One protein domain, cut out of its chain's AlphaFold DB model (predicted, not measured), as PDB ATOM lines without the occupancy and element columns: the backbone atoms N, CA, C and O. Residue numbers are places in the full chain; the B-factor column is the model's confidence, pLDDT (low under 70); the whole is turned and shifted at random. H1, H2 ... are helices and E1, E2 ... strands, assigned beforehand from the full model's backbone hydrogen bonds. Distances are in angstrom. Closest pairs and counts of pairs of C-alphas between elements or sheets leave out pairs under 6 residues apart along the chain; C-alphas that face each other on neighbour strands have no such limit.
ATOM      1  N   THR A 154     -33.533 -53.093 -26.196       88.44
ATOM      2  CA  THR A 154     -32.892 -52.618 -24.963       88.44
ATOM      3  C   THR A 154     -33.387 -51.218 -24.622       88.44
ATOM      4  O   THR A 154     -33.795 -50.969 -23.490       88.44
ATOM      5  N   ILE A 155     -33.423 -50.316 -25.608       86.38
ATOM      6  CA  ILE A 155     -33.926 -48.947 -25.418       86.38
ATOM      7  C   ILE A 155     -35.421 -48.951 -25.088       86.38
ATOM      8  O   ILE A 155     -35.858 -48.186 -24.229       86.38
ATOM      9  N   LYS A 156     -36.206 -49.834 -25.716       87.62
ATOM     10  CA  LYS A 156     -37.634 -49.992 -25.391       87.62
ATOM     11  C   LYS A 156     -37.833 -50.468 -23.953       87.62
ATOM     12  O   LYS A 156     -38.640 -49.890 -23.239       87.62
ATOM     13  N   ALA A 157     -37.040 -51.439 -23.496       85.44
ATOM     14  CA  ALA A 157     -37.088 -51.906 -22.111       85.44
ATOM     15  C   ALA A 157     -36.672 -50.820 -21.098       85.44
ATOM     16  O   ALA A 157     -37.203 -50.760 -19.989       85.44
ATOM     17  N   GLU A 158     -35.732 -49.940 -21.458       85.88
ATOM     18  CA  GLU A 158     -35.415 -48.760 -20.646       85.88
ATOM     19  C   GLU A 158     -36.575 -47.755 -20.633       85.88
ATOM     20  O   GLU A 158     -36.884 -47.201 -19.576       85.88
ATOM     21  N   ALA A 159     -37.256 -47.553 -21.763       85.88
ATOM     22  CA  ALA A 159     -38.437 -46.699 -21.848       85.88
ATOM     23  C   ALA A 159     -39.612 -47.244 -21.017       85.88
ATOM     24  O   ALA A 159     -40.213 -46.468 -20.276       85.88
ATOM     25  N   ASP A 160     -39.843 -48.564 -21.017       86.25
ATOM     26  CA  ASP A 160     -40.841 -49.248 -20.170       86.25
ATOM     27  C   ASP A 160     -40.626 -48.973 -18.664       86.25
ATOM     28  O   ASP A 160     -41.538 -49.115 -17.845       86.25
ATOM     29  N   SER A 161     -39.403 -48.601 -18.259       88.69
ATOM     30  CA  SER A 161     -39.074 -48.285 -16.865       88.69
ATOM     31  C   SER A 161     -39.497 -46.875 -16.441       88.69
ATOM     32  O   SER A 161     -39.531 -46.584 -15.239       88.69
ATOM     33  N   VAL A 162     -39.793 -45.987 -17.396       88.44
ATOM     34  CA  VAL A 162     -40.115 -44.580 -17.150       88.44
ATOM     35  C   VAL A 162     -41.594 -44.440 -16.824       88.44
ATOM     36  O   VAL A 162     -42.462 -44.911 -17.544       88.44
ATOM     37  N   GLY A 163     -41.895 -43.751 -15.728       88.25
ATOM     38  CA  GLY A 163     -43.269 -43.514 -15.303       88.25
ATOM     39  C   GLY A 163     -43.481 -42.099 -14.802       88.25
ATOM     40  O   GLY A 163     -42.536 -41.368 -14.495       88.25
ATOM     41  N   MET A 164     -44.747 -41.723 -14.681       86.44
ATOM     42  CA  MET A 164     -45.183 -40.466 -14.097       86.44
ATOM     43  C   MET A 164     -45.732 -40.710 -12.698       86.44
ATOM     44  O   MET A 164     -46.777 -41.325 -12.508       86.44
ATOM     45  N   LEU A 165     -45.024 -40.195 -11.699       85.44
ATOM     46  CA  LEU A 165     -45.544 -40.025 -10.355       85.44
ATOM     47  C   LEU A 165     -46.660 -38.983 -10.399       85.44
ATOM     48  O   LEU A 165     -46.435 -37.849 -10.823       85.44
ATOM     49  N   VAL A 166     -47.838 -39.348  -9.911       81.31
ATOM     50  CA  VAL A 166     -49.001 -38.468  -9.792       81.31
ATOM     51  C   VAL A 166     -49.476 -38.533  -8.361       81.31
ATOM     52  O   VAL A 166     -49.766 -39.609  -7.833       81.31
ATOM     53  N   THR A 167     -49.539 -37.380  -7.716       78.62
ATOM     54  CA  THR A 167     -49.813 -37.317  -6.287       78.62
ATOM     55  C   THR A 167     -50.596 -36.065  -5.937       78.62
ATOM     56  O   THR A 167     -50.557 -35.040  -6.631       78.62
ATOM     57  N   SER A 168     -51.359 -36.184  -4.860       73.88
ATOM     58  CA  SER A 168     -52.167 -35.108  -4.320       73.88
ATOM     59  C   SER A 168     -52.117 -35.113  -2.802       73.88
ATOM     60  O   SER A 168     -52.185 -36.173  -2.185       73.88
ATOM     61  N   GLU A 169     -52.086 -33.923  -2.214       70.81
ATOM     62  CA  GLU A 169     -52.229 -33.700  -0.776       70.81
ATOM     63  C   GLU A 169     -53.446 -32.806  -0.495       70.81
ATOM     64  O   GLU A 169     -53.865 -32.007  -1.340       70.81
ATOM     65  N   GLY A 170     -53.979 -32.897   0.722       65.00
ATOM     66  CA  GLY A 170     -55.079 -32.060   1.198       65.00
ATOM     67  C   GLY A 170     -56.437 -32.760   1.189       65.00
ATOM     68  O   GLY A 170     -56.549 -33.964   0.977       65.00
ATOM     69  N   SER A 171     -57.485 -31.995   1.478       55.97
ATOM     70  CA  SER A 171     -58.856 -32.494   1.602       55.97
ATOM     71  C   SER A 171     -59.862 -31.525   0.987       55.97
ATOM     72  O   SER A 171     -59.515 -30.412   0.583       55.97
ATOM     73  N   SER A 172     -61.138 -31.911   0.962       49.50
ATOM     74  CA  SER A 172     -62.239 -31.011   0.606       49.50
ATOM     75  C   SER A 172     -62.307 -29.760   1.493       49.50
ATOM     76  O   SER A 172     -62.771 -28.719   1.031       49.50
ATOM     77  N   TYR A 173     -61.783 -29.830   2.720       40.28
ATOM     78  CA  TYR A 173     -61.720 -28.710   3.660       40.28
ATOM     79  C   TYR A 173     -60.471 -27.836   3.481       40.28
ATOM     80  O   TYR A 173     -60.573 -26.612   3.545       40.28
ATOM     81  N   SER A 174     -59.292 -28.430   3.260       51.31
ATOM     82  CA  SER A 174     -58.022 -27.688   3.138       51.31
ATOM     83  C   SER A 174     -57.651 -27.309   1.699       51.31
ATOM     84  O   SER A 174     -56.730 -26.518   1.484       51.31
ATOM     85  N   GLY A 175     -58.397 -27.824   0.720       53.66
ATOM     86  CA  GLY A 175     -58.112 -27.710  -0.704       53.66
ATOM     87  C   GLY A 175     -57.077 -28.738  -1.162       53.66
ATOM     88  O   GLY A 175     -56.064 -28.961  -0.504       53.66
ATOM     89  N   PHE A 176     -57.318 -29.346  -2.325       60.56
ATOM     90  CA  PHE A 176     -56.386 -30.300  -2.924       60.56
ATOM     91  C   PHE A 176     -55.250 -29.578  -3.648       60.56
ATOM     92  O   PHE A 176     -55.482 -28.732  -4.521       60.56
ATOM     93  N   ARG A 177     -54.016 -29.953  -3.325       68.00
ATOM     94  CA  ARG A 177     -52.817 -29.607  -4.087       68.00
ATOM     95  C   ARG A 177     -52.336 -30.845  -4.803       68.00
ATOM     96  O   ARG A 177     -52.403 -31.939  -4.261       68.00
ATOM     97  N   ASN A 178     -51.835 -30.659  -6.011       70.88
ATOM     98  CA  ASN A 178     -51.399 -31.775  -6.822       70.88
ATOM     99  C   ASN A 178     -50.137 -31.420  -7.590       70.88
ATOM    100  O   ASN A 178     -49.927 -30.258  -7.959       70.88
ATOM    101  N   TRP A 179     -49.323 -32.429  -7.852       74.88
ATOM    102  CA  TRP A 179     -48.153 -32.328  -8.702       74.88
ATOM    103  C   TRP A 179     -47.897 -33.676  -9.364       74.88
ATOM    104  O   TRP A 179     -48.403 -34.720  -8.947       74.88
ATOM    105  N   CYS A 180     -47.139 -33.626 -10.448       79.75
ATOM    106  CA  CYS A 180     -46.715 -34.808 -11.165       79.75
ATOM    107  C   CYS A 180     -45.268 -34.635 -11.606       79.75
ATOM    108  O   CYS A 180     -44.851 -33.523 -11.938       79.75
ATOM    109  N   CYS A 181     -44.525 -35.731 -11.619       81.88
ATOM    110  CA  CYS A 181     -43.137 -35.770 -12.051       81.88
ATOM    111  C   CYS A 181     -42.842 -37.081 -12.749       81.88
ATOM    112  O   CYS A 181     -43.440 -38.097 -12.416       81.88
ATOM    113  N   SER A 182     -41.868 -37.076 -13.646       85.88
ATOM    114  CA  SER A 182     -41.315 -38.317 -14.161       85.88
ATOM    115  C   SER A 182     -40.335 -38.948 -13.169       85.88
ATOM    116  O   SER A 182     -39.832 -38.318 -12.230       85.88
ATOM    117  N   GLY A 183     -40.066 -40.222 -13.387       88.25
ATOM    118  CA  GLY A 183     -39.031 -40.991 -12.718       88.25
ATOM    119  C   GLY A 183     -38.832 -42.314 -13.445       88.25
ATOM    120  O   GLY A 183     -39.459 -42.551 -14.477       88.25
ATOM    121  N   SER A 184     -37.974 -43.171 -12.907       90.44
ATOM    122  CA  SER A 184     -37.712 -44.485 -13.492       90.44
ATOM    123  C   SER A 184     -37.640 -45.588 -12.446       90.44
ATOM    124  O   SER A 184     -37.269 -45.364 -11.287       90.44
ATOM    125  N   ILE A 185     -37.997 -46.804 -12.855       90.56
ATOM    126  CA  ILE A 185     -37.719 -48.013 -12.088       90.56
ATOM    127  C   ILE A 185     -36.213 -48.274 -12.143       90.56
ATOM    128  O   ILE A 185     -35.636 -48.418 -13.214       90.56
ATOM    129  N   VAL A 186     -35.582 -48.387 -10.977       89.44
ATOM    130  CA  VAL A 186     -34.151 -48.725 -10.855       89.44
ATOM    131  C   VAL A 186     -33.920 -50.135 -10.318       89.44
ATOM    132  O   VAL A 186     -32.819 -50.668 -10.403       89.44
ATOM    133  N   SER A 187     -34.952 -50.755  -9.742       87.75
ATOM    134  CA  SER A 187     -34.944 -52.168  -9.374       87.75
ATOM    135  C   SER A 187     -36.366 -52.706  -9.304       87.75
ATOM    136  O   SER A 187     -37.276 -52.014  -8.858       87.75
ATOM    137  N   THR A 188     -36.558 -53.963  -9.692       84.25
ATOM    138  CA  THR A 188     -37.801 -54.718  -9.466       84.25
ATOM    139  C   THR A 188     -37.661 -55.755  -8.349       84.25
ATOM    140  O   THR A 188     -38.642 -56.404  -7.987       84.25
ATOM    141  N   LYS A 189     -36.455 -55.919  -7.778       84.25
ATOM    142  CA  LYS A 189     -36.134 -56.963  -6.793       84.25
ATOM    143  C   LYS A 189     -35.393 -56.396  -5.570       84.25
ATOM    144  O   LYS A 189     -34.472 -55.596  -5.732       84.25
ATOM    145  N   PRO A 190     -35.745 -56.818  -4.338       81.50
ATOM    146  CA  PRO A 190     -36.868 -57.699  -3.978       81.50
ATOM    147  C   PRO A 190     -38.243 -57.012  -4.077       81.50
ATOM    148  O   PRO A 190     -39.271 -57.670  -3.955       81.50
ATOM    149  N   ARG A 191     -38.266 -55.691  -4.267       80.31
ATOM    150  CA  ARG A 191     -39.463 -54.872  -4.468       80.31
ATOM    151  C   ARG A 191     -39.178 -53.849  -5.562       80.31
ATOM    152  O   ARG A 191     -38.015 -53.526  -5.800       80.31
ATOM    153  N   LEU A 192     -40.235 -53.332  -6.180       83.19
ATOM    154  CA  LEU A 192     -40.131 -52.228  -7.127       83.19
ATOM    155  C   LEU A 192     -39.600 -50.979  -6.413       83.19
ATOM    156  O   LEU A 192     -40.183 -50.524  -5.429       83.19
ATOM    157  N   LEU A 193     -38.496 -50.438  -6.919       87.00
ATOM    158  CA  LEU A 193     -37.896 -49.182  -6.497       87.00
ATOM    159  C   LEU A 193     -37.986 -48.193  -7.657       87.00
ATOM    160  O   LEU A 193     -37.354 -48.387  -8.695       87.00
ATOM    161  N   PHE A 194     -38.768 -47.138  -7.455       88.25
ATOM    162  CA  PHE A 194     -38.947 -46.042  -8.399       88.25
ATOM    163  C   PHE A 194     -38.232 -44.800  -7.873       88.25
ATOM    164  O   PHE A 194     -38.436 -44.404  -6.723       88.25
ATOM    165  N   MET A 195     -37.385 -44.191  -8.697       87.00
ATOM    166  CA  MET A 195     -36.624 -42.998  -8.343       87.00
ATOM    167  C   MET A 195     -37.139 -41.782  -9.105       87.00
ATOM    168  O   MET A 195     -37.315 -41.812 -10.318       87.00
ATOM    169  N   THR A 196     -37.329 -40.683  -8.381       85.25
ATOM    170  CA  THR A 196     -37.666 -39.365  -8.929       85.25
ATOM    171  C   THR A 196     -36.864 -38.287  -8.194       85.25
ATOM    172  O   THR A 196     -36.098 -38.577  -7.271       85.25
ATOM    173  N   ASN A 197     -36.992 -37.029  -8.606       79.75
ATOM    174  CA  ASN A 197     -36.290 -35.932  -7.954       79.75
ATOM    175  C   ASN A 197     -36.867 -35.630  -6.562       79.75
ATOM    176  O   ASN A 197     -38.059 -35.777  -6.315       79.75
ATOM    177  N   PHE A 198     -36.028 -35.114  -5.659       76.94
ATOM    178  CA  PHE A 198     -36.444 -34.781  -4.291       76.94
ATOM    179  C   PHE A 198     -37.645 -33.819  -4.242       76.94
ATOM    180  O   PHE A 198     -38.570 -34.029  -3.465       76.94
ATOM    181  N   HIS A 199     -37.679 -32.806  -5.114       76.12
ATOM    182  CA  HIS A 199     -38.778 -31.834  -5.174       76.12
ATOM    183  C   HIS A 199     -40.112 -32.436  -5.660       76.12
ATOM    184  O   HIS A 199     -41.154 -31.806  -5.517       76.12
ATOM    185  N   CYS A 200     -40.081 -33.638  -6.237       79.00
ATOM    186  CA  CYS A 200     -41.265 -34.411  -6.607       79.00
ATOM    187  C   CYS A 200     -41.805 -35.232  -5.435       79.00
ATOM    188  O   CYS A 200     -42.945 -35.690  -5.473       79.00
ATOM    189  N   GLY A 201     -40.990 -35.411  -4.393       74.12
ATOM    190  CA  GLY A 201     -41.322 -36.174  -3.199       74.12
ATOM    191  C   GLY A 201     -42.232 -35.444  -2.211       74.12
ATOM    192  O   GLY A 201     -42.602 -36.044  -1.210       74.12
ATOM    193  N   GLY A 202     -42.587 -34.182  -2.469       70.56
ATOM    194  CA  GLY A 202     -43.549 -33.444  -1.662       70.56
ATOM    195  C   GLY A 202     -43.547 -31.941  -1.904       70.56
ATOM    196  O   GLY A 202     -42.712 -31.413  -2.638       70.56
ATOM    197  N   THR A 203     -44.490 -31.232  -1.284       64.00
ATOM    198  CA  THR A 203     -44.513 -29.767  -1.344       64.00
ATOM    199  C   THR A 203     -43.355 -29.155  -0.545       64.00
ATOM    200  O   THR A 203     -42.790 -29.769   0.361       64.00
ATOM    201  N   ALA A 204     -42.925 -27.944  -0.923       55.06
ATOM    202  CA  ALA A 204     -41.773 -27.286  -0.309       55.06
ATOM    203  C   ALA A 204     -41.938 -27.186   1.222       55.06
ATOM    204  O   ALA A 204     -42.875 -26.550   1.704       55.06
ATOM    205  N   GLY A 205     -41.015 -27.802   1.970       55.47
ATOM    206  CA  GLY A 205     -41.083 -27.910   3.432       55.47
ATOM    207  C   GLY A 205     -41.550 -29.270   3.961       55.47
ATOM    208  O   GLY A 205     -41.778 -29.376   5.163       55.47
ATOM    209  N   ALA A 206     -41.682 -30.287   3.102       56.41
ATOM    210  CA  ALA A 206     -41.954 -31.669   3.496       56.41
ATOM    211  C   ALA A 206     -41.017 -32.124   4.639       56.41
ATOM    212  O   ALA A 206     -39.803 -32.241   4.467       56.41
ATOM    213  N   VAL A 207     -41.609 -32.312   5.820       56.19
ATOM    214  CA  VAL A 207     -40.981 -32.823   7.048       56.19
ATOM    215  C   VAL A 207     -40.844 -34.351   6.989       56.19
ATOM    216  O   VAL A 207     -41.378 -34.975   6.073       56.19
ATOM    217  N   GLU A 208     -40.144 -34.963   7.953       57.88
ATOM    218  CA  GLU A 208     -39.885 -36.419   7.976       57.88
ATOM    219  C   GLU A 208     -41.161 -37.285   7.848       57.88
ATOM    220  O   GLU A 208     -41.097 -38.360   7.261       57.88
ATOM    221  N   ASP A 209     -42.330 -36.768   8.238       62.97
ATOM    222  CA  ASP A 209     -43.619 -37.477   8.189       62.97
ATOM    223  C   ASP A 209     -44.510 -37.108   6.987       62.97
ATOM    224  O   ASP A 209     -45.723 -37.318   7.008       62.97
ATOM    225  N   TYR A 210     -43.941 -36.518   5.930       73.00
ATOM    226  CA  TYR A 210     -44.725 -36.079   4.770       73.00
ATOM    227  C   TYR A 210     -45.501 -37.218   4.091       73.00
ATOM    228  O   TYR A 210     -46.665 -37.060   3.722       73.00
ATOM    229  N   TRP A 211     -44.860 -38.374   3.925       77.31
ATOM    230  CA  TRP A 211     -45.465 -39.549   3.301       77.31
ATOM    231  C   TRP A 211     -46.361 -40.294   4.293       77.31
ATOM    232  O   TRP A 211     -46.017 -41.367   4.783       77.31
ATOM    233  N   SER A 212     -47.523 -39.715   4.584       74.94
ATOM    234  CA  SER A 212     -48.571 -40.359   5.374       74.94
ATOM    235  C   SER A 212     -49.320 -41.422   4.562       74.94
ATOM    236  O   SER A 212     -49.264 -41.431   3.329       74.94
ATOM    237  N   ASP A 213     -50.109 -42.264   5.234       73.50
ATOM    238  CA  ASP A 213     -50.991 -43.234   4.565       73.50
ATOM    239  C   ASP A 213     -51.934 -42.557   3.564       73.50
ATOM    240  O   ASP A 213     -52.154 -43.069   2.472       73.50
ATOM    241  N   ASP A 214     -52.445 -41.366   3.896       71.56
ATOM    242  CA  ASP A 214     -53.298 -40.591   2.991       71.56
ATOM    243  C   ASP A 214     -52.549 -40.139   1.722       71.56
ATOM    244  O   ASP A 214     -53.055 -40.331   0.617       71.56
ATOM    245  N   VAL A 215     -51.319 -39.621   1.841       75.81
ATOM    246  CA  VAL A 215     -50.496 -39.244   0.676       75.81
ATOM    247  C   VAL A 215     -50.131 -40.478  -0.147       75.81
ATOM    248  O   VAL A 215     -50.248 -40.448  -1.371       75.81
ATOM    249  N   CYS A 216     -49.751 -41.586   0.498       77.75
ATOM    250  CA  CYS A 216     -49.480 -42.858  -0.179       77.75
ATOM    251  C   CYS A 216     -50.712 -43.349  -0.953       77.75
ATOM    252  O   CYS A 216     -50.621 -43.627  -2.149       77.75
ATOM    253  N   HIS A 217     -51.886 -43.353  -0.317       72.94
ATOM    254  CA  HIS A 217     -53.147 -43.758  -0.938       72.94
ATOM    255  C   HIS A 217     -53.505 -42.873  -2.139       72.94
ATOM    256  O   HIS A 217     -54.016 -43.359  -3.154       72.94
ATOM    257  N   HIS A 218     -53.165 -41.586  -2.065       71.94
ATOM    258  CA  HIS A 218     -53.349 -40.608  -3.132       71.94
ATOM    259  C   HIS A 218     -52.199 -40.519  -4.139       71.94
ATOM    260  O   HIS A 218     -52.272 -39.712  -5.068       71.94
ATOM    261  N   THR A 219     -51.208 -41.406  -4.059       78.56
ATOM    262  CA  THR A 219     -50.081 -41.427  -4.992       78.56
ATOM    263  C   THR A 219     -50.093 -42.667  -5.877       78.56
ATOM    264  O   THR A 219     -50.292 -43.792  -5.413       78.56
ATOM    265  N   ILE A 220     -49.863 -42.460  -7.170       81.56
ATOM    266  CA  ILE A 220     -49.583 -43.529  -8.127       81.56
ATOM    267  C   ILE A 220     -48.313 -43.223  -8.911       81.56
ATOM    268  O   ILE A 220     -47.919 -42.065  -9.043       81.56
ATOM    269  N   VAL A 221     -47.721 -44.269  -9.469       86.25
ATOM    270  CA  VAL A 221     -46.791 -44.166 -10.590       86.25
ATOM    271  C   VAL A 221     -47.490 -44.775 -11.800       86.25
ATOM    272  O   VAL A 221     -47.837 -45.955 -11.775       86.25
ATOM    273  N   ASP A 222     -47.742 -43.960 -12.818       83.88
ATOM    274  CA  ASP A 222     -48.384 -44.344 -14.072       83.88
ATOM    275  C   ASP A 222     -47.322 -44.496 -15.173       83.88
ATOM    276  O   ASP A 222     -46.679 -43.522 -15.559       83.88
ATOM    277  N   PHE A 223     -47.127 -45.723 -15.655       85.38
ATOM    278  CA  PHE A 223     -46.169 -46.080 -16.710       85.38
ATOM    279  C   PHE A 223     -46.762 -45.965 -18.121       85.38
ATOM    280  O   PHE A 223     -46.078 -46.237 -19.090       85.38
ATOM    281  N   SER A 224     -48.021 -45.539 -18.236       78.12
ATOM    282  CA  SER A 224     -48.760 -45.396 -19.499       78.12
ATOM    283  C   SER A 224     -49.078 -43.931 -19.831       78.12
ATOM    284  O   SER A 224     -49.986 -43.618 -20.598       78.12
ATOM    285  N   TRP A 225     -48.453 -42.970 -19.138       77.25
ATOM    286  CA  TRP A 225     -48.821 -41.541 -19.157       77.25
ATOM    287  C   TRP A 225     -48.736 -40.861 -20.528       77.25
ATOM    288  O   TRP A 225     -49.459 -39.898 -20.776       77.25
ATOM    289  N   ASP A 226     -47.911 -41.376 -21.422       71.12
ATOM    290  CA  ASP A 226     -47.721 -40.916 -22.799       71.12
ATOM    291  C   ASP A 226     -48.909 -41.185 -23.742       71.12
ATOM    292  O   ASP A 226     -48.929 -40.669 -24.856       71.12
ATOM    293  N   GLY A 227     -49.948 -41.881 -23.277       66.31
ATOM    294  CA  GLY A 227     -51.198 -42.048 -24.024       66.31
ATOM    295  C   GLY A 227     -51.496 -43.484 -24.424       66.31
ATOM    296  O   GLY A 227     -52.462 -43.712 -25.156       66.31
ATOM    297  N   ASP A 228     -50.728 -44.433 -23.899       69.38
ATOM    298  CA  ASP A 228     -50.962 -45.853 -24.074       69.38
ATOM    299  C   ASP A 228     -52.399 -46.270 -23.741       69.38
ATOM    300  O   ASP A 228     -53.034 -45.831 -22.772       69.38
ATOM    301  N   THR A 229     -52.923 -47.172 -24.573       62.72
ATOM    302  CA  THR A 229     -54.254 -47.759 -24.383       62.72
ATOM    303  C   THR A 229     -54.267 -48.779 -23.250       62.72
ATOM    304  O   THR A 229     -55.311 -49.002 -22.633       62.72
ATOM    305  N   MET A 230     -53.116 -49.403 -22.980       66.19
ATOM    306  CA  MET A 230     -52.929 -50.341 -21.879       66.19
ATOM    307  C   MET A 230     -52.464 -49.579 -20.646       66.19
ATOM    308  O   MET A 230     -51.374 -49.026 -20.615       66.19
ATOM    309  N   ILE A 231     -53.304 -49.562 -19.614       67.06
ATOM    310  CA  ILE A 231     -52.991 -48.828 -18.391       67.06
ATOM    311  C   ILE A 231     -52.073 -49.676 -17.515       67.06
ATOM    312  O   ILE A 231     -52.504 -50.676 -16.936       67.06
ATOM    313  N   THR A 232     -50.831 -49.236 -17.369       71.81
ATOM    314  CA  THR A 232     -49.824 -49.837 -16.495       71.81
ATOM    315  C   THR A 232     -49.486 -48.842 -15.388       71.81
ATOM    316  O   THR A 232     -49.150 -47.686 -15.623       71.81
ATOM    317  N   GLY A 233     -49.636 -49.250 -14.132       67.69
ATOM    318  CA  GLY A 233     -49.359 -48.356 -13.016       67.69
ATOM    319  C   GLY A 233     -49.337 -49.080 -11.686       67.69
ATOM    320  O   GLY A 233     -50.022 -50.085 -11.493       67.69
ATOM    321  N   VAL A 234     -48.547 -48.554 -10.757       73.94
ATOM    322  CA  VAL A 234     -48.418 -49.092  -9.404       73.94
ATOM    323  C   VAL A 234     -48.836 -48.052  -8.379       73.94
ATOM    324  O   VAL A 234     -48.608 -46.851  -8.533       73.94
ATOM    325  N   ARG A 235     -49.478 -48.522  -7.312       72.12
ATOM    326  CA  ARG A 235     -49.851 -47.692  -6.165       72.12
ATOM    327  C   ARG A 235     -48.766 -47.771  -5.113       72.12
ATOM    328  O   ARG A 235     -48.206 -48.843  -4.877       72.12
ATOM    329  N   ILE A 236     -48.518 -46.652  -4.443       71.25
ATOM    330  CA  ILE A 236     -47.636 -46.649  -3.281       71.25
ATOM    331  C   ILE A 236     -48.440 -47.189  -2.096       71.25
ATOM    332  O   ILE A 236     -49.316 -46.514  -1.570       71.25
TER     333      ILE A 236
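This is residues 154 to 236 of the 251 residues of an uncharacterized protein of Rhizobium leguminosarum (UniProt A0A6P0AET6). A single strongly twisted sheet of five strands, curled like part of a barrel, is built round a long hairpin, E1 and E2, with the short E3 along one side and the short hairpin E4 and E5 along the other. The small helix H1 extends from the start of E1 at one end of the long axis, the loop between E1 and E2 makes the other end, H2 sits by the last residue of E1, and residues 204 to 209 stick out. The printed part has 83 residues, in the order H1 E1 E2 E3 H2 E4 E5; the sheet runs E3 E2 E1 E4 E5, antiparallel throughout. The class is mixed, helices and strands, with 40 residues in named elements, under half. The whole is only just compact, close to loose, with a radius of gyration of the C-alphas of 13.7 A, and spans 45 by 28 by 20 A.

H1, residues 154 to 159, only grazes the sheet, with residues 158 to 159. E1, residues 162 to 169, and E2, residues 177 to 187, form a hairpin; N 165 and O 181 are 2.7 A apart, within hydrogen-bond range. E2 bends by 57 degrees at residue 182. E3, residues 193 to 196, completes a meander, each strand the antiparallel neighbour of the one before; N 193 and O 187 are 2.8 A apart. H2, residues 213 to 217, only grazes the sheet, with residues 214 to 217; its closest C-alphas to E1 are Val 215 and Glu 169, 6.0 A apart. E4, residues 220 to 222, is the antiparallel neighbour of E1, with N 164 and O 222 2.8 A apart. E5, residues 233 to 235, forms a hairpin with E4; N 221 and O 234 are 2.9 A apart. E3 and E5 are the edge strands and are apart. In H1 and H2 every O i to N i+4 pair is within hydrogen-bond range.

H1 begins at C-alpha 154, at (-32.892, -52.618, -24.963), and is 8.7 A long. E1 is 23.1 A long and ends at C-alpha 169, at (-52.229, -33.700, -0.776). E2 is 29.3 A long and E3 10.1 A. H2, E4 and E5 are short; E5 ends at C-alpha 235, at (-49.851, -47.692, -6.165).

The C-alphas farthest apart, those of Thr 154 and Tyr 173, are 47.1 A apart. The printed part has no cut. The link from E3 to H2, 16 residues, is long, and its residues 204 to 209 stand free. The mean pLDDT of the printed part is 75.4; residues 170 to 177, 203 to 209, 227 to 231 and 233 are under 70.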